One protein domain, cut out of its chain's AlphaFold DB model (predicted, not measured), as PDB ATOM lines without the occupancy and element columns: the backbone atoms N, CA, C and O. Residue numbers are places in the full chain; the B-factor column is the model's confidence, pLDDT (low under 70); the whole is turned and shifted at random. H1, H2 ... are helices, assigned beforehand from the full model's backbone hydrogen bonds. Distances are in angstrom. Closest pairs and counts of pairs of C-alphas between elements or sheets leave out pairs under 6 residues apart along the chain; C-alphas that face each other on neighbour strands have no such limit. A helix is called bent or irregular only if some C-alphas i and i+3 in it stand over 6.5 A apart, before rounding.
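This is residues 582 to 703 of the 734 residues of an uncharacterized protein of Talaromyces amestolkiae (UniProt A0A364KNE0). A long bent helix, H4, runs through the model: its longer arm H4a passes between H3 and H6, which run back against it, while the helical hairpin H1 and H2 covers another side. The shorter arm H4b turns off at about a right angle and leads into the small helix H5. The printed part has 122 residues with six named helices, H1 to H6 in order, and no named strand; the class is all helix. It is compact, with a radius of gyration of the C-alphas of 13.9 A, yet elongated, spanning 48 by 27 by 22 A.

Begin at H1, residues 586 to 592, which touches H2, residues 599 to 614, at Ala 592 and Ala 600, the closest C-alphas, 5.2 A apart. They form a helical hairpin, at a shallow tilt of 15 degrees, opposite ways. H2 is irregular, with C-alphas 610 and 613 9.4 A apart, and has a kink of 71 degrees near residue 608. Next find H3, residues 620 to 630, which is close to but not clearly touching H1: the closest C-alphas, of Leu 590 and Leu 622, are 6.9 A apart. The hub is H4, residues 642 to 671, touching four other helices; by its hydrogen bonds it was assigned as one helix, but it is bent, with C-alphas 660 and 663 7.5 A apart. Its arms H4a, residues 642 to 660, and H4b, residues 663 to 671, are about perpendicular, at 82 degrees. H3 and H4a form a helical hairpin, at a steep tilt of 41 degrees, opposite ways; H4a touches H3 with residues 648 to 656 alone, and the closest C-alphas, of Ser 630 and Arg 649, are 4.1 A apart. H2 touches H4b with residues 613 to 614 alone; the closest C-alphas, of Glu 613 and Ile 666, are 5.4 A apart. H5, residues 673 to 676, touches H4b, with the C-alphas of Ser 669 and Lys 676 closest at 4.8 A. H6, residues 689 to 697, touches H4a at a shallow tilt of 12 degrees, opposite ways, with the C-alphas of Lys 650 and Glu 697 closest at 6.1 A. Every O i to N i+4 pair is within hydrogen-bond range in H1, H3 and H6, against 10 of 12 in H2, 14 of 15 in H4a and 4 of 5 in H4b; H5 is too short for such a pair.

Find C-alpha 586 at (4.535, -24.226, 50.235), where H1 begins. H2 measures 19.8 A from first to last C-alpha and H3 15.2 A. Find C-alpha 642 at (8.065, 4.908, 44.078); from there H4a runs 28.0 A, and H4b measures 13.3 A. H6 ends at C-alpha 697, at (0.266, -4.836, 35.537), after 12.0 A.

Look at Glu 637 and Glu 671 for the two C-alphas farthest apart, 47.9 A. The links H3 to H4 and H5 to H6 are long; in the second, residues 679 to 680 pair with 683 to 684, antiparallel. The printed part has no cut, its mean pLDDT is 93.1, and no printed residue is under 70.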
ATOM      1  N   TYR A 582       6.249 -31.373  39.109       92.88
ATOM      2  CA  TYR A 582       7.171 -30.437  39.740       92.88
ATOM      3  C   TYR A 582       6.397 -29.466  40.638       92.88
ATOM      4  O   TYR A 582       5.453 -28.818  40.190       92.88
ATOM      5  N   ALA A 583       6.810 -29.363  41.899       93.62
ATOM      6  CA  ALA A 583       6.259 -28.431  42.874       93.62
ATOM      7  C   ALA A 583       7.325 -28.063  43.908       93.62
ATOM      8  O   ALA A 583       8.152 -28.903  44.284       93.62
ATOM      9  N   ILE A 584       7.264 -26.825  44.381       95.44
ATOM     10  CA  ILE A 584       8.112 -26.278  45.437       95.44
ATOM     11  C   ILE A 584       7.348 -26.383  46.770       95.44
ATOM     12  O   ILE A 584       6.128 -26.213  46.787       95.44
ATOM     13  N   PRO A 585       8.010 -26.665  47.906       96.56
ATOM     14  CA  PRO A 585       7.342 -26.671  49.205       96.56
ATOM     15  C   PRO A 585       6.647 -25.336  49.524       96.56
ATOM     16  O   PRO A 585       7.279 -24.279  49.509       96.56
ATOM     17  N   GLN A 586       5.359 -25.396  49.883       96.75
ATOM     18  CA  GLN A 586       4.535 -24.226  50.235       96.75
ATOM     19  C   GLN A 586       5.136 -23.395  51.378       96.75
ATOM     20  O   GLN A 586       4.951 -22.180  51.436       96.75
ATOM     21  N   GLN A 587       5.894 -24.034  52.276       97.50
ATOM     22  CA  GLN A 587       6.551 -23.376  53.404       97.50
ATOM     23  C   GLN A 587       7.535 -22.288  52.958       97.50
ATOM     24  O   GLN A 587       7.726 -21.325  53.694       97.50
ATOM     25  N   HIS A 588       8.126 -22.398  51.762       98.06
ATOM     26  CA  HIS A 588       9.052 -21.383  51.255       98.06
ATOM     27  C   HIS A 588       8.334 -20.058  50.969       98.06
ATOM     28  O   HIS A 588       8.883 -19.001  51.265       98.06
ATOM     29  N   PHE A 589       7.084 -20.100  50.488       98.19
ATOM     30  CA  PHE A 589       6.261 -18.897  50.299       98.19
ATOM     31  C   PHE A 589       5.917 -18.241  51.637       98.19
ATOM     32  O   PHE A 589       6.055 -17.030  51.782       98.19
ATOM     33  N   LEU A 590       5.527 -19.040  52.635       97.88
ATOM     34  CA  LEU A 590       5.208 -18.534  53.975       97.88
ATOM     35  C   LEU A 590       6.438 -17.946  54.679       97.88
ATOM     36  O   LEU A 590       6.333 -16.965  55.403       97.88
ATOM     37  N   GLN A 591       7.620 -18.512  54.446       97.44
ATOM     38  CA  GLN A 591       8.865 -17.968  54.978       97.44
ATOM     39  C   GLN A 591       9.258 -16.656  54.283       97.44
ATOM     40  O   GLN A 591       9.748 -15.743  54.942       97.44
ATOM     41  N   ALA A 592       9.024 -16.534  52.972       97.56
ATOM     42  CA  ALA A 592       9.321 -15.314  52.222       97.56
ATOM     43  C   ALA A 592       8.503 -14.109  52.715       97.56
ATOM     44  O   ALA A 592       9.062 -13.028  52.879       97.56
ATOM     45  N   ILE A 593       7.211 -14.292  53.017       97.50
ATOM     46  CA  ILE A 593       6.346 -13.196  53.498       97.50
ATOM     47  C   ILE A 593       6.683 -12.719  54.921       97.50
ATOM     48  O   ILE A 593       6.204 -11.670  55.340       97.50
ATOM     49  N   GLN A 594       7.503 -13.470  55.668       97.00
ATOM     50  CA  GLN A 594       7.969 -13.090  57.010       97.00
ATOM     51  C   GLN A 594       9.185 -12.154  56.983       97.00
ATOM     52  O   GLN A 594       9.574 -11.625  58.026       97.00
ATOM     53  N   LEU A 595       9.809 -11.959  55.818       96.00
ATOM     54  CA  LEU A 595      10.915 -11.022  55.655       96.00
ATOM     55  C   LEU A 595      10.422  -9.562  55.719       96.00
ATOM     56  O   LEU A 595       9.245  -9.282  55.476       96.00
ATOM     57  N   PRO A 596      11.304  -8.599  56.031       93.81
ATOM     58  CA  PRO A 596      10.967  -7.188  55.899       93.81
ATOM     59  C   PRO A 596      10.744  -6.804  54.426       93.81
ATOM     60  O   PRO A 596      11.315  -7.395  53.510       93.81
ATOM     61  N   MET A 597       9.927  -5.778  54.185       91.19
ATOM     62  CA  MET A 597       9.850  -5.138  52.868       91.19
ATOM     63  C   MET A 597      11.117  -4.296  52.616       91.19
ATOM     64  O   MET A 597      11.582  -3.643  53.552       91.19
ATOM     65  N   PRO A 598      11.653  -4.246  51.380       90.19
ATOM     66  CA  PRO A 598      11.126  -4.855  50.154       90.19
ATOM     67  C   PRO A 598      11.591  -6.304  49.904       90.19
ATOM     68  O   PRO A 598      11.130  -6.925  48.949       90.19
ATOM     69  N   ASP A 599      12.464  -6.862  50.744       91.38
ATOM     70  CA  ASP A 599      13.091  -8.178  50.539       91.38
ATOM     71  C   ASP A 599      12.062  -9.313  50.408       91.38
ATOM     72  O   ASP A 599      12.179 -10.165  49.525       91.38
ATOM     73  N   ALA A 600      10.996  -9.283  51.220       94.81
ATOM     74  CA  ALA A 600       9.880 -10.227  51.125       94.81
ATOM     75  C   ALA A 600       9.281 -10.293  49.716       94.81
ATOM     76  O   ALA A 600       9.041 -11.377  49.186       94.81
ATOM     77  N   MET A 601       9.078  -9.133  49.088       93.62
ATOM     78  CA  MET A 601       8.482  -9.019  47.760       93.62
ATOM     79  C   MET A 601       9.381  -9.640  46.689       93.62
ATOM     80  O   MET A 601       8.908 -10.429  45.873       93.62
ATOM     81  N   TYR A 602      10.679  -9.333  46.710       93.00
ATOM     82  CA  TYR A 602      11.629  -9.869  45.735       93.00
ATOM     83  C   TYR A 602      11.869 -11.378  45.921       93.00
ATOM     84  O   TYR A 602      11.865 -12.121  44.938       93.00
ATOM     85  N   CYS A 603      11.965 -11.860  47.168       95.19
ATOM     86  CA  CYS A 603      11.946 -13.295  47.484       95.19
ATOM     87  C   CYS A 603      10.717 -13.987  46.884       95.19
ATOM     88  O   CYS A 603      10.827 -15.021  46.222       95.19
ATOM     89  N   PHE A 604       9.536 -13.416  47.123       96.62
ATOM     90  CA  PHE A 604       8.272 -13.996  46.694       96.62
ATOM     91  C   PHE A 604       8.160 -14.044  45.166       96.62
ATOM     92  O   PHE A 604       7.743 -15.059  44.611       96.62
ATOM     93  N   LEU A 605       8.603 -12.991  44.470       95.38
ATOM     94  CA  LEU A 605       8.659 -12.951  43.007       95.38
ATOM     95  C   LEU A 605       9.555 -14.051  42.421       95.38
ATOM     96  O   LEU A 605       9.187 -14.654  41.413       95.38
ATOM     97  N   LEU A 606      10.697 -14.355  43.047       94.81
ATOM     98  CA  LEU A 606      11.563 -15.458  42.615       94.81
ATOM     99  C   LEU A 606      10.888 -16.827  42.780       94.81
ATOM    100  O   LEU A 606      11.000 -17.677  41.894       94.81
ATOM    101  N   LEU A 607      10.156 -17.032  43.879       97.25
ATOM    102  CA  LEU A 607       9.391 -18.261  44.109       97.25
ATOM    103  C   LEU A 607       8.249 -18.415  43.097       97.25
ATOM    104  O   LEU A 607       8.113 -19.485  42.501       97.25
ATOM    105  N   LEU A 608       7.489 -17.341  42.844       96.25
ATOM    106  CA  LEU A 608       6.449 -17.312  41.810       96.25
ATOM    107  C   LEU A 608       7.023 -17.653  40.437       96.25
ATOM    108  O   LEU A 608       6.490 -18.521  39.750       96.25
ATOM    109  N   ARG A 609       8.134 -17.009  40.060       93.81
ATOM    110  CA  ARG A 609       8.794 -17.245  38.774       93.81
ATOM    111  C   ARG A 609       9.219 -18.701  38.608       93.81
ATOM    112  O   ARG A 609       9.209 -19.211  37.494       93.81
ATOM    113  N   CYS A 610       9.614 -19.365  39.690       94.75
ATOM    114  CA  CYS A 610      10.019 -20.763  39.636       94.75
ATOM    115  C   CYS A 610       8.816 -21.713  39.490       94.75
ATOM    116  O   CYS A 610       8.873 -22.639  38.680       94.75
ATOM    117  N   ASN A 611       7.741 -21.504  40.263       95.94
ATOM    118  CA  ASN A 611       6.482 -22.251  40.148       95.94
ATOM    119  C   ASN A 611       5.357 -21.564  40.948       95.94
ATOM    120  O   ASN A 611       5.239 -21.774  42.159       95.94
ATOM    121  N   ALA A 612       4.519 -20.761  40.290       97.06
ATOM    122  CA  ALA A 612       3.444 -20.015  40.949       97.06
ATOM    123  C   ALA A 612       2.357 -20.936  41.528       97.06
ATOM    124  O   ALA A 612       1.802 -20.661  42.590       97.06
ATOM    125  N   GLU A 613       2.108 -22.072  40.884       97.00
ATOM    126  CA  GLU A 613       1.104 -23.065  41.271       97.00
ATOM    127  C   GLU A 613       1.500 -23.857  42.529       97.00
ATOM    128  O   GLU A 613       0.710 -24.625  43.073       97.00
ATOM    129  N   SER A 614       2.720 -23.655  43.033       96.62
ATOM    130  CA  SER A 614       3.169 -24.188  44.324       96.62
ATOM    131  C   SER A 614       2.738 -23.338  45.525       96.62
ATOM    132  O   SER A 614       2.998 -23.723  46.666       96.62
ATOM    133  N   MET A 615       2.096 -22.190  45.296       97.00
ATOM    134  CA  MET A 615       1.572 -21.327  46.353       97.00
ATOM    135  C   MET A 615       0.453 -22.039  47.148       97.00
ATOM    136  O   MET A 615      -0.341 -22.775  46.560       97.00
ATOM    137  N   PRO A 616       0.361 -21.868  48.484       95.50
ATOM    138  CA  PRO A 616      -0.725 -22.457  49.267       95.50
ATOM    139  C   PRO A 616      -2.067 -21.754  48.969       95.50
ATOM    140  O   PRO A 616      -2.169 -20.554  49.234       95.50
ATOM    141  N   PRO A 617      -3.103 -22.463  48.473       90.69
ATOM    142  CA  PRO A 617      -4.367 -21.837  48.069       90.69
ATOM    143  C   PRO A 617      -5.178 -21.264  49.237       90.69
ATOM    144  O   PRO A 617      -5.771 -20.200  49.102       90.69
ATOM    145  N   ASP A 618      -5.133 -21.909  50.405       92.44
ATOM    146  CA  ASP A 618      -5.978 -21.564  51.557       92.44
ATOM    147  C   ASP A 618      -5.202 -20.878  52.699       92.44
ATOM    148  O   ASP A 618      -5.581 -20.962  53.870       92.44
ATOM    149  N   SER A 619      -4.074 -20.222  52.400       96.75
ATOM    150  CA  SER A 619      -3.268 -19.557  53.435       96.75
ATOM    151  C   SER A 619      -3.829 -18.184  53.802       96.75
ATOM    152  O   SER A 619      -3.651 -17.213  53.068       96.75
ATOM    153  N   SER A 620      -4.427 -18.072  54.992       96.94
ATOM    154  CA  SER A 620      -4.890 -16.785  55.531       96.94
ATOM    155  C   SER A 620      -3.755 -15.776  55.718       96.94
ATOM    156  O   SER A 620      -3.967 -14.580  55.535       96.94
ATOM    157  N   GLU A 621      -2.556 -16.249  56.071       97.50
ATOM    158  CA  GLU A 621      -1.367 -15.402  56.238       97.50
ATOM    159  C   GLU A 621      -0.961 -14.757  54.910       97.50
ATOM    160  O   GLU A 621      -0.706 -13.556  54.853       97.50
ATOM    161  N   LEU A 622      -0.966 -15.541  53.827       97.25
ATOM    162  CA  LEU A 622      -0.615 -15.062  52.492       97.25
ATOM    163  C   LEU A 622      -1.688 -14.117  51.943       97.25
ATOM    164  O   LEU A 622      -1.345 -13.071  51.396       97.25
ATOM    165  N   THR A 623      -2.972 -14.429  52.152       97.50
ATOM    166  CA  THR A 623      -4.078 -13.532  51.782       97.50
ATOM    167  C   THR A 623      -3.965 -12.192  52.501       97.50
ATOM    168  O   THR A 623      -4.103 -11.145  51.872       97.50
ATOM    169  N   GLN A 624      -3.685 -12.206  53.811       97.81
ATOM    170  CA  GLN A 624      -3.502 -10.977  54.583       97.81
ATOM    171  C   GLN A 624      -2.314 -10.170  54.057       97.81
ATOM    172  O   GLN A 624      -2.463  -8.982  53.786       97.81
ATOM    173  N   TRP A 625      -1.175 -10.823  53.818       97.81
ATOM    174  CA  TRP A 625      -0.001 -10.169  53.248       97.81
ATOM    175  C   TRP A 625      -0.279  -9.559  51.864       97.81
ATOM    176  O   TRP A 625       0.113  -8.425  51.601       97.81
ATOM    177  N   ALA A 626      -1.022 -10.249  50.992       97.81
ATOM    178  CA  ALA A 626      -1.412  -9.725  49.682       97.81
ATOM    179  C   ALA A 626      -2.358  -8.509  49.784       97.81
ATOM    180  O   ALA A 626      -2.215  -7.547  49.021       97.81
ATOM    181  N   MET A 627      -3.289  -8.502  50.748       97.94
ATOM    182  CA  MET A 627      -4.124  -7.329  51.048       97.94
ATOM    183  C   MET A 627      -3.285  -6.152  51.559       97.94
ATOM    184  O   MET A 627      -3.463  -5.018  51.095       97.94
ATOM    185  N   ASP A 628      -2.334  -6.411  52.453       96.62
ATOM    186  CA  ASP A 628      -1.426  -5.395  52.987       96.62
ATOM    187  C   ASP A 628      -0.545  -4.812  51.869       96.62
ATOM    188  O   ASP A 628      -0.422  -3.594  51.754       96.62
ATOM    189  N   LEU A 629      -0.036  -5.652  50.957       95.62
ATOM    190  CA  LEU A 629       0.671  -5.219  49.748       95.62
ATOM    191  C   LEU A 629      -0.202  -4.337  48.846       95.62
ATOM    192  O   LEU A 629       0.232  -3.276  48.396       95.62
ATOM    193  N   SER A 630      -1.454  -4.737  48.605       95.81
ATOM    194  CA  SER A 630      -2.395  -3.989  47.755       95.81
ATOM    195  C   SER A 630      -2.742  -2.598  48.305       95.81
ATOM    196  O   SER A 630      -3.127  -1.702  47.551       95.81
ATOM    197  N   SER A 631      -2.586  -2.409  49.616       95.12
ATOM    198  CA  SER A 631      -2.812  -1.145  50.317       95.12
ATOM    199  C   SER A 631      -1.514  -0.464  50.761       95.12
ATOM    200  O   SER A 631      -1.574   0.588  51.403       95.12
ATOM    201  N   TYR A 632      -0.358  -1.020  50.378       92.50
ATOM    202  CA  TYR A 632       0.953  -0.586  50.837       92.50
ATOM    203  C   TYR A 632       1.192   0.888  50.509       92.50
ATOM    204  O   TYR A 632       1.013   1.354  49.376       92.50
ATOM    205  N   ARG A 633       1.604   1.634  51.536       88.00
ATOM    206  CA  ARG A 633       1.979   3.045  51.444       88.00
ATOM    207  C   ARG A 633       3.424   3.190  51.886       88.00
ATOM    208  O   ARG A 633       3.842   2.525  52.830       88.00
ATOM    209  N   CYS A 634       4.160   4.069  51.208       78.62
ATOM    210  CA  CYS A 634       5.548   4.344  51.551       78.62
ATOM    211  C   CYS A 634       5.646   4.784  53.024       78.62
ATOM    212  O   CYS A 634       4.903   5.691  53.423       78.62
ATOM    213  N   PRO A 635       6.521   4.169  53.838       78.94
ATOM    214  CA  PRO A 635       6.820   4.682  55.164       78.94
ATOM    215  C   PRO A 635       7.377   6.108  55.043       78.94
ATOM    216  O   PRO A 635       8.225   6.349  54.185       78.94
ATOM    217  N   PRO A 636       6.965   7.052  55.905       73.00
ATOM    218  CA  PRO A 636       7.421   8.444  55.835       73.00
ATOM    219  C   PRO A 636       8.942   8.620  56.011       73.00
ATOM    220  O   PRO A 636       9.464   9.682  55.685       73.00
ATOM    221  N   GLU A 637       9.649   7.595  56.494       74.94
ATOM    222  CA  GLU A 637      11.092   7.617  56.777       74.94
ATOM    223  C   GLU A 637      11.891   6.564  55.971       74.94
ATOM    224  O   GLU A 637      13.046   6.289  56.286       74.94
ATOM    225  N   GLY A 638      11.293   5.938  54.946       70.00
ATOM    226  CA  GLY A 638      11.911   4.829  54.204       70.00
ATOM    227  C   GLY A 638      12.539   5.224  52.863       70.00
ATOM    228  O   GLY A 638      11.928   5.936  52.074       70.00
ATOM    229  N   ASN A 639      13.709   4.658  52.546       76.56
ATOM    230  CA  ASN A 639      14.372   4.740  51.229       76.56
ATOM    231  C   ASN A 639      13.658   3.922  50.122       76.56
ATOM    232  O   ASN A 639      14.293   3.474  49.170       76.56
ATOM    233  N   THR A 640      12.358   3.651  50.251       81.31
ATOM    234  CA  THR A 640      11.621   2.822  49.290       81.31
ATOM    235  C   THR A 640      11.323   3.633  48.033       81.31
ATOM    236  O   THR A 640      10.769   4.729  48.121       81.31
ATOM    237  N   SER A 641      11.677   3.108  46.859       87.12
ATOM    238  CA  SER A 641      11.419   3.821  45.608       87.12
ATOM    239  C   SER A 641       9.919   3.842  45.288       87.12
ATOM    240  O   SER A 641       9.186   2.904  45.613       87.12
ATOM    241  N   ASP A 642       9.446   4.875  44.585       88.62
ATOM    242  CA  ASP A 642       8.065   4.908  44.078       88.62
ATOM    243  C   ASP A 642       7.748   3.685  43.197       88.62
ATOM    244  O   ASP A 642       6.602   3.229  43.138       88.62
ATOM    245  N   SER A 643       8.766   3.124  42.533       88.94
ATOM    246  CA  SER A 643       8.642   1.884  41.765       88.94
ATOM    247  C   SER A 643       8.295   0.703  42.664       88.94
ATOM    248  O   SER A 643       7.339  -0.005  42.365       88.94
ATOM    249  N   ASP A 644       8.988   0.530  43.793       90.75
ATOM    250  CA  ASP A 644       8.734  -0.565  44.738       90.75
ATOM    251  C   ASP A 644       7.334  -0.468  45.356       90.75
ATOM    252  O   ASP A 644       6.642  -1.472  45.505       90.75
ATOM    253  N   VAL A 645       6.875   0.747  45.678       92.56
ATOM    254  CA  VAL A 645       5.520   0.966  46.212       92.56
ATOM    255  C   VAL A 645       4.462   0.605  45.166       92.56
ATOM    256  O   VAL A 645       3.439  -0.006  45.485       92.56
ATOM    257  N   ASN A 646       4.683   0.984  43.905       94.06
ATOM    258  CA  ASN A 646       3.786   0.617  42.814       94.06
ATOM    259  C   ASN A 646       3.815  -0.888  42.535       94.06
ATOM    260  O   ASN A 646       2.746  -1.475  42.365       94.06
ATOM    261  N   LEU A 647       4.999  -1.501  42.557       94.19
ATOM    262  CA  LEU A 647       5.186  -2.937  42.407       94.19
ATOM    263  C   LEU A 647       4.423  -3.696  43.492       94.19
ATOM    264  O   LEU A 647       3.602  -4.543  43.154       94.19
ATOM    265  N   ALA A 648       4.597  -3.331  44.764       95.31
ATOM    266  CA  ALA A 648       3.883  -3.932  45.891       95.31
ATOM    267  C   ALA A 648       2.362  -3.880  45.688       95.31
ATOM    268  O   ALA A 648       1.678  -4.898  45.784       95.31
ATOM    269  N   ARG A 649       1.829  -2.712  45.310       96.56
ATOM    270  CA  ARG A 649       0.387  -2.517  45.107       96.56
ATOM    271  C   ARG A 649      -0.173  -3.367  43.972       96.56
ATOM    272  O   ARG A 649      -1.245  -3.963  44.100       96.56
ATOM    273  N   LYS A 650       0.530  -3.377  42.838       96.94
ATOM    274  CA  LYS A 650       0.133  -4.113  41.633       96.94
ATOM    275  C   LYS A 650       0.253  -5.615  41.845       96.94
ATOM    276  O   LYS A 650      -0.683  -6.336  41.513       96.94
ATOM    277  N   LEU A 651       1.341  -6.055  42.475       96.94
ATOM    278  CA  LEU A 651       1.555  -7.445  42.852       96.94
ATOM    279  C   LEU A 651       0.483  -7.921  43.834       96.94
ATOM    280  O   LEU A 651      -0.125  -8.953  43.588       96.94
ATOM    281  N   GLY A 652       0.194  -7.163  44.897       97.44
ATOM    282  CA  GLY A 652      -0.833  -7.524  45.878       97.44
ATOM    283  C   GLY A 652      -2.213  -7.699  45.243       97.44
ATOM    284  O   GLY A 652      -2.883  -8.700  45.482       97.44
ATOM    285  N   LYS A 653      -2.615  -6.776  44.357       97.75
ATOM    286  CA  LYS A 653      -3.876  -6.901  43.612       97.75
ATOM    287  C   LYS A 653      -3.889  -8.136  42.705       97.75
ATOM    288  O   LYS A 653      -4.862  -8.881  42.713       97.75
ATOM    289  N   TRP A 654      -2.820  -8.348  41.938       97.88
ATOM    290  CA  TRP A 654      -2.707  -9.508  41.057       97.88
ATOM    291  C   TRP A 654      -2.729 -10.829  41.842       97.88
ATOM    292  O   TRP A 654      -3.389 -11.772  41.419       97.88
ATOM    293  N   LEU A 655      -2.070 -10.884  43.005       97.81
ATOM    294  CA  LEU A 655      -2.038 -12.067  43.864       97.81
ATOM    295  C   LEU A 655      -3.420 -12.444  44.382       97.81
ATOM    296  O   LEU A 655      -3.766 -13.617  44.338       97.81
ATOM    297  N   LEU A 656      -4.212 -11.472  44.835       97.38
ATOM    298  CA  LEU A 656      -5.571 -11.737  45.310       97.38
ATOM    299  C   LEU A 656      -6.447 -12.343  44.207       97.38
ATOM    300  O   LEU A 656      -7.179 -13.293  44.470       97.38
ATOM    301  N   ASP A 657      -6.328 -11.843  42.976       97.00
ATOM    302  CA  ASP A 657      -7.036 -12.412  41.828       97.00
ATOM    303  C   ASP A 657      -6.515 -13.822  41.497       97.00
ATOM    304  O   ASP A 657      -7.302 -14.746  41.293       97.00
ATOM    305  N   PHE A 658      -5.191 -14.022  41.507       96.94
ATOM    306  CA  PHE A 658      -4.588 -15.329  41.250       96.94
ATOM    307  C   PHE A 658      -5.000 -16.375  42.292       96.94
ATOM    308  O   PHE A 658      -5.313 -17.500  41.926       96.94
ATOM    309  N   MET A 659      -5.060 -16.025  43.578       96.50
ATOM    310  CA  MET A 659      -5.468 -16.949  44.644       96.50
ATOM    311  C   MET A 659      -6.884 -17.502  44.442       96.50
ATOM    312  O   MET A 659      -7.149 -18.637  44.831       96.50
ATOM    313  N   ILE A 660      -7.778 -16.736  43.806       95.94
ATOM    314  CA  ILE A 660      -9.136 -17.188  43.471       95.94
ATOM    315  C   ILE A 660      -9.100 -18.249  42.359       95.94
ATOM    316  O   ILE A 660      -9.855 -19.219  42.408       95.94
ATOM    317  N   GLU A 661      -8.224 -18.083  41.368       95.88
ATOM    318  CA  GLU A 661      -8.093 -18.987  40.213       95.88
ATOM    319  C   GLU A 661      -7.144 -20.178  40.474       95.88
ATOM    320  O   GLU A 661      -7.214 -21.196  39.782       95.88
ATOM    321  N   LEU A 662      -6.291 -20.081  41.500       95.56
ATOM    322  CA  LEU A 662      -5.187 -21.002  41.779       95.56
ATOM    323  C   LEU A 662      -5.595 -22.487  41.838       95.56
ATOM    324  O   LEU A 662      -4.883 -23.288  41.229       95.56
ATOM    325  N   PRO A 663      -6.695 -22.907  42.499       95.44
ATOM    326  CA  PRO A 663      -7.086 -24.317  42.503       95.44
ATOM    327  C   PRO A 663      -7.276 -24.891  41.090       95.44
ATOM    328  O   PRO A 663      -6.800 -25.991  40.813       95.44
ATOM    329  N   GLY A 664      -7.891 -24.123  40.182       94.19
ATOM    330  CA  GLY A 664      -8.049 -24.510  38.777       94.19
ATOM    331  C   GLY A 664      -6.718 -24.495  38.022       94.19
ATOM    332  O   GLY A 664      -6.397 -25.449  37.316       94.19
ATOM    333  N   SER A 665      -5.887 -23.469  38.243       93.94
ATOM    334  CA  SER A 665      -4.554 -23.379  37.628       93.94
ATOM    335  C   SER A 665      -3.625 -24.534  38.032       93.94
ATOM    336  O   SER A 665      -2.805 -24.982  37.228       93.94
ATOM    337  N   ILE A 666      -3.748 -25.065  39.254       95.00
ATOM    338  CA  ILE A 666      -2.982 -26.240  39.705       95.00
ATOM    339  C   ILE A 666      -3.349 -27.479  38.884       95.00
ATOM    340  O   ILE A 666      -2.465 -28.236  38.491       95.00
ATOM    341  N   GLU A 667      -4.634 -27.721  38.638       93.38
ATOM    342  CA  GLU A 667      -5.077 -28.877  37.851       93.38
ATOM    343  C   GLU A 667      -4.647 -28.735  36.389       93.38
ATOM    344  O   GLU A 667      -4.034 -29.638  35.820       93.38
ATOM    345  N   GLU A 668      -4.861 -27.553  35.819       94.25
ATOM    346  CA  GLU A 668      -4.488 -27.219  34.450       94.25
ATOM    347  C   GLU A 668      -2.973 -27.331  34.198       94.25
ATOM    348  O   GLU A 668      -2.542 -27.971  33.235       94.25
ATOM    349  N   SER A 669      -2.144 -26.768  35.080       93.12
ATOM    350  CA  SER A 669      -0.678 -26.826  34.961       93.12
ATOM    351  C   SER A 669      -0.117 -28.244  35.092       93.12
ATOM    352  O   SER A 669       0.931 -28.542  34.523       93.12
ATOM    353  N   ARG A 670      -0.801 -29.143  35.804       92.19
ATOM    354  CA  ARG A 670      -0.405 -30.556  35.904       92.19
ATOM    355  C   ARG A 670      -0.634 -31.312  34.602       92.19
ATOM    356  O   ARG A 670       0.158 -32.190  34.274       92.19
ATOM    357  N   GLU A 671      -1.681 -30.973  33.858       91.25
ATOM    358  CA  GLU A 671      -1.967 -31.594  32.561       91.25
ATOM    359  C   GLU A 671      -0.996 -31.138  31.470       91.25
ATOM    360  O   GLU A 671      -0.485 -31.959  30.711       91.25
ATOM    361  N   ASN A 672      -0.757 -29.826  31.376       92.06
ATOM    362  CA  ASN A 672       0.147 -29.247  30.388       92.06
ATOM    363  C   ASN A 672       0.926 -28.071  30.994       92.06
ATOM    364  O   ASN A 672       0.536 -26.912  30.822       92.06
ATOM    365  N   PRO A 673       2.047 -28.333  31.687       91.69
ATOM    366  CA  PRO A 673       2.785 -27.284  32.381       91.69
ATOM    367  C   PRO A 673       3.380 -26.245  31.430       91.69
ATOM    368  O   PRO A 673       3.568 -25.106  31.837       91.69
ATOM    369  N   GLN A 674       3.666 -26.603  30.176       90.38
ATOM    370  CA  GLN A 674       4.267 -25.680  29.215       90.38
ATOM    371  C   GLN A 674       3.282 -24.600  28.750       90.38
ATOM    372  O   GLN A 674       3.679 -23.452  28.578       90.38
ATOM    373  N   GLU A 675       2.010 -24.956  28.555       91.69
ATOM    374  CA  GLU A 675       0.996 -24.040  28.012       91.69
ATOM    375  C   GLU A 675       0.010 -23.511  29.053       91.69
ATOM    376  O   GLU A 675      -0.636 -22.492  28.800       91.69
ATOM    377  N   LYS A 676      -0.125 -24.173  30.207       94.69
ATOM    378  CA  LYS A 676      -1.132 -23.819  31.217       94.69
ATOM    379  C   LYS A 676      -0.551 -23.255  32.514       94.69
ATOM    380  O   LYS A 676      -1.253 -22.516  33.195       94.69
ATOM    381  N   ALA A 677       0.709 -23.541  32.856       94.25
ATOM    382  CA  ALA A 677       1.338 -22.894  34.010       94.25
ATOM    383  C   ALA A 677       1.605 -21.412  33.714       94.25
ATOM    384  O   ALA A 677       1.945 -21.059  32.582       94.25
ATOM    385  N   ILE A 678       1.499 -20.552  34.727       95.31
ATOM    386  CA  ILE A 678       1.819 -19.121  34.637       95.31
ATOM    387  C   ILE A 678       3.304 -18.940  34.337       95.31
ATOM    388  O   ILE A 678       3.667 -18.097  33.518       95.31
ATOM    389  N   PHE A 679       4.156 -19.752  34.965       93.38
ATOM    390  CA  PHE A 679       5.585 -19.784  34.689       93.38
ATOM    391  C   PHE A 679       6.035 -21.195  34.330       93.38
ATOM    392  O   PHE A 679       5.751 -22.162  35.039       93.38
ATOM    393  N   TYR A 680       6.799 -21.306  33.246       91.50
ATOM    394  CA  TYR A 680       7.395 -22.564  32.821       91.50
ATOM    395  C   TYR A 680       8.859 -22.363  32.465       91.50
ATOM    396  O   TYR A 680       9.181 -21.565  31.583       91.50
ATOM    397  N   LYS A 681       9.762 -23.067  33.163       89.12
ATOM    398  CA  LYS A 681      11.212 -22.851  33.040       89.12
ATOM    399  C   LYS A 681      11.508 -21.353  33.187       89.12
ATOM    400  O   LYS A 681      12.214 -20.775  32.359       89.12
ATOM    401  N   GLY A 682      10.875 -20.746  34.206       86.88
ATOM    402  CA  GLY A 682      10.839 -19.320  34.584       86.88
ATOM    403  C   GLY A 682      10.601 -18.294  33.482       86.88
ATOM    404  O   GLY A 682      10.895 -17.109  33.683       86.88
ATOM    405  N   SER A 683      10.080 -18.740  32.341       88.38
ATOM    406  CA  SER A 683       9.486 -17.898  31.313       88.38
ATOM    407  C   SER A 683       8.012 -17.685  31.655       88.38
ATOM    408  O   SER A 683       7.320 -18.628  32.044       88.38
ATOM    409  N   LEU A 684       7.543 -16.444  31.534       91.12
ATOM    410  CA  LEU A 684       6.145 -16.100  31.772       91.12
ATOM    411  C   LEU A 684       5.285 -16.561  30.592       91.12
ATOM    412  O   LEU A 684       5.556 -16.218  29.442       91.12
ATOM    413  N   ASN A 685       4.220 -17.294  30.880       91.56
ATOM    414  CA  ASN A 685       3.302 -17.788  29.874       91.56
ATOM    415  C   ASN A 685       2.216 -16.755  29.551       91.56
ATOM    416  O   ASN A 685       1.253 -16.556  30.298       91.56
ATOM    417  N   ARG A 686       2.354 -16.130  28.382       90.62
ATOM    418  CA  ARG A 686       1.460 -15.076  27.883       90.62
ATOM    419  C   ARG A 686       0.135 -15.604  27.333       90.62
ATOM    420  O   ARG A 686      -0.721 -14.809  26.952       90.62
ATOM    421  N   HIS A 687      -0.055 -16.916  27.242       89.88
ATOM    422  CA  HIS A 687      -1.315 -17.483  26.763       89.88
ATOM    423  C   HIS A 687      -2.369 -17.533  27.870       89.88
ATOM    424  O   HIS A 687      -3.564 -17.405  27.594       89.88
ATOM    425  N   THR A 688      -1.935 -17.623  29.129       93.56
ATOM    426  CA  THR A 688      -2.830 -17.557  30.287       93.56
ATOM    427  C   THR A 688      -3.322 -16.123  30.513       93.56
ATOM    428  O   THR A 688      -2.609 -15.142  30.274       93.56
ATOM    429  N   GLN A 689      -4.568 -15.963  30.969       94.75
ATOM    430  CA  GLN A 689      -5.114 -14.640  31.288       94.75
ATOM    431  C   GLN A 689      -4.319 -13.969  32.414       94.75
ATOM    432  O   GLN A 689      -3.938 -12.804  32.287       94.75
ATOM    433  N   LEU A 690      -4.019 -14.711  33.480       95.12
ATOM    434  CA  LEU A 690      -3.234 -14.216  34.607       95.12
ATOM    435  C   LEU A 690      -1.793 -13.885  34.233       95.12
ATOM    436  O   LEU A 690      -1.278 -12.877  34.714       95.12
ATOM    437  N   GLY A 691      -1.161 -14.666  33.352       94.44
ATOM    438  CA  GLY A 691       0.183 -14.377  32.863       94.44
ATOM    439  C   GLY A 691       0.250 -13.078  32.058       94.44
ATOM    440  O   GLY A 691       1.146 -12.267  32.285       94.44
ATOM    441  N   ARG A 692      -0.740 -12.801  31.193       94.44
ATOM    442  CA  ARG A 692      -0.843 -11.496  30.500       94.44
ATOM    443  C   ARG A 692      -1.027 -10.341  31.468       94.44
ATOM    444  O   ARG A 692      -0.326  -9.342  31.367       94.44
ATOM    445  N   ARG A 693      -1.924 -10.495  32.444       96.06
ATOM    446  CA  ARG A 693      -2.129  -9.474  33.475       96.06
ATOM    447  C   ARG A 693      -0.874  -9.245  34.311       96.06
ATOM    448  O   ARG A 693      -0.567  -8.104  34.620       96.06
ATOM    449  N   PHE A 694      -0.123 -10.295  34.639       95.50
ATOM    450  CA  PHE A 694       1.156 -10.153  35.333       95.50
ATOM    451  C   PHE A 694       2.140  -9.319  34.499       95.50
ATOM    452  O   PHE A 694       2.739  -8.371  35.011       95.50
ATOM    453  N   LEU A 695       2.254  -9.628  33.202       92.06
ATOM    454  CA  LEU A 695       3.106  -8.896  32.264       92.06
ATOM    455  C   LEU A 695       2.724  -7.414  32.157       92.06
ATOM    456  O   LEU A 695       3.593  -6.553  32.135       92.06
ATOM    457  N   GLU A 696       1.432  -7.109  32.081       93.44
ATOM    458  CA  GLU A 696       0.942  -5.745  31.861       93.44
ATOM    459  C   GLU A 696       0.881  -4.916  33.151       93.44
ATOM    460  O   GLU A 696       1.127  -3.710  33.133       93.44
ATOM    461  N   GLU A 697       0.532  -5.538  34.280       95.06
ATOM    462  CA  GLU A 697       0.266  -4.836  35.537       95.06
ATOM    463  C   GLU A 697       1.467  -4.826  36.491       95.06
ATOM    464  O   GLU A 697       1.642  -3.838  37.207       95.06
ATOM    465  N   VAL A 698       2.272  -5.898  36.526       94.19
ATOM    466  CA  VAL A 698       3.336  -6.111  37.526       94.19
ATOM    467  C   VAL A 698       4.723  -5.866  36.931       94.19
ATOM    468  O   VAL A 698       5.471  -5.049  37.472       94.19
ATOM    469  N   CYS A 699       5.057  -6.503  35.800       90.56
ATOM    470  CA  CYS A 699       6.385  -6.399  35.175       90.56
ATOM    471  C   CYS A 699       6.902  -4.967  34.930       90.56
ATOM    472  O   CYS A 699       8.100  -4.765  35.135       90.56
ATOM    473  N   PRO A 700       6.081  -3.954  34.568       90.94
ATOM    474  CA  PRO A 700       6.579  -2.597  34.322       90.94
ATOM    475  C   PRO A 700       7.256  -1.938  35.529       90.94
ATOM    476  O   PRO A 700       7.974  -0.955  35.364       90.94
ATOM    477  N   TYR A 701       7.008  -2.456  36.736       90.50
ATOM    478  CA  TYR A 701       7.549  -1.931  37.988       90.50
ATOM    479  C   TYR A 701       8.677  -2.789  38.572       90.50
ATOM    480  O   TYR A 701       9.277  -2.393  39.572       90.50
ATOM    481  N   ILE A 702       8.972  -3.953  37.978       85.69
ATOM    482  CA  ILE A 702      10.076  -4.806  38.421       85.69
ATOM    483  C   ILE A 702      11.397  -4.191  37.933       85.69
ATOM    484  O   ILE A 702      11.513  -3.789  36.772       85.69
ATOM    485  N   SER A 703      12.394  -4.102  38.823       72.12
ATOM    486  CA  SER A 703      13.728  -3.570  38.505       72.12
ATOM    487  C   SER A 703      14.340  -4.221  37.255       72.12
ATOM    488  O   SER A 703      14.078  -5.386  36.942       72.12
TER     489      SER A 703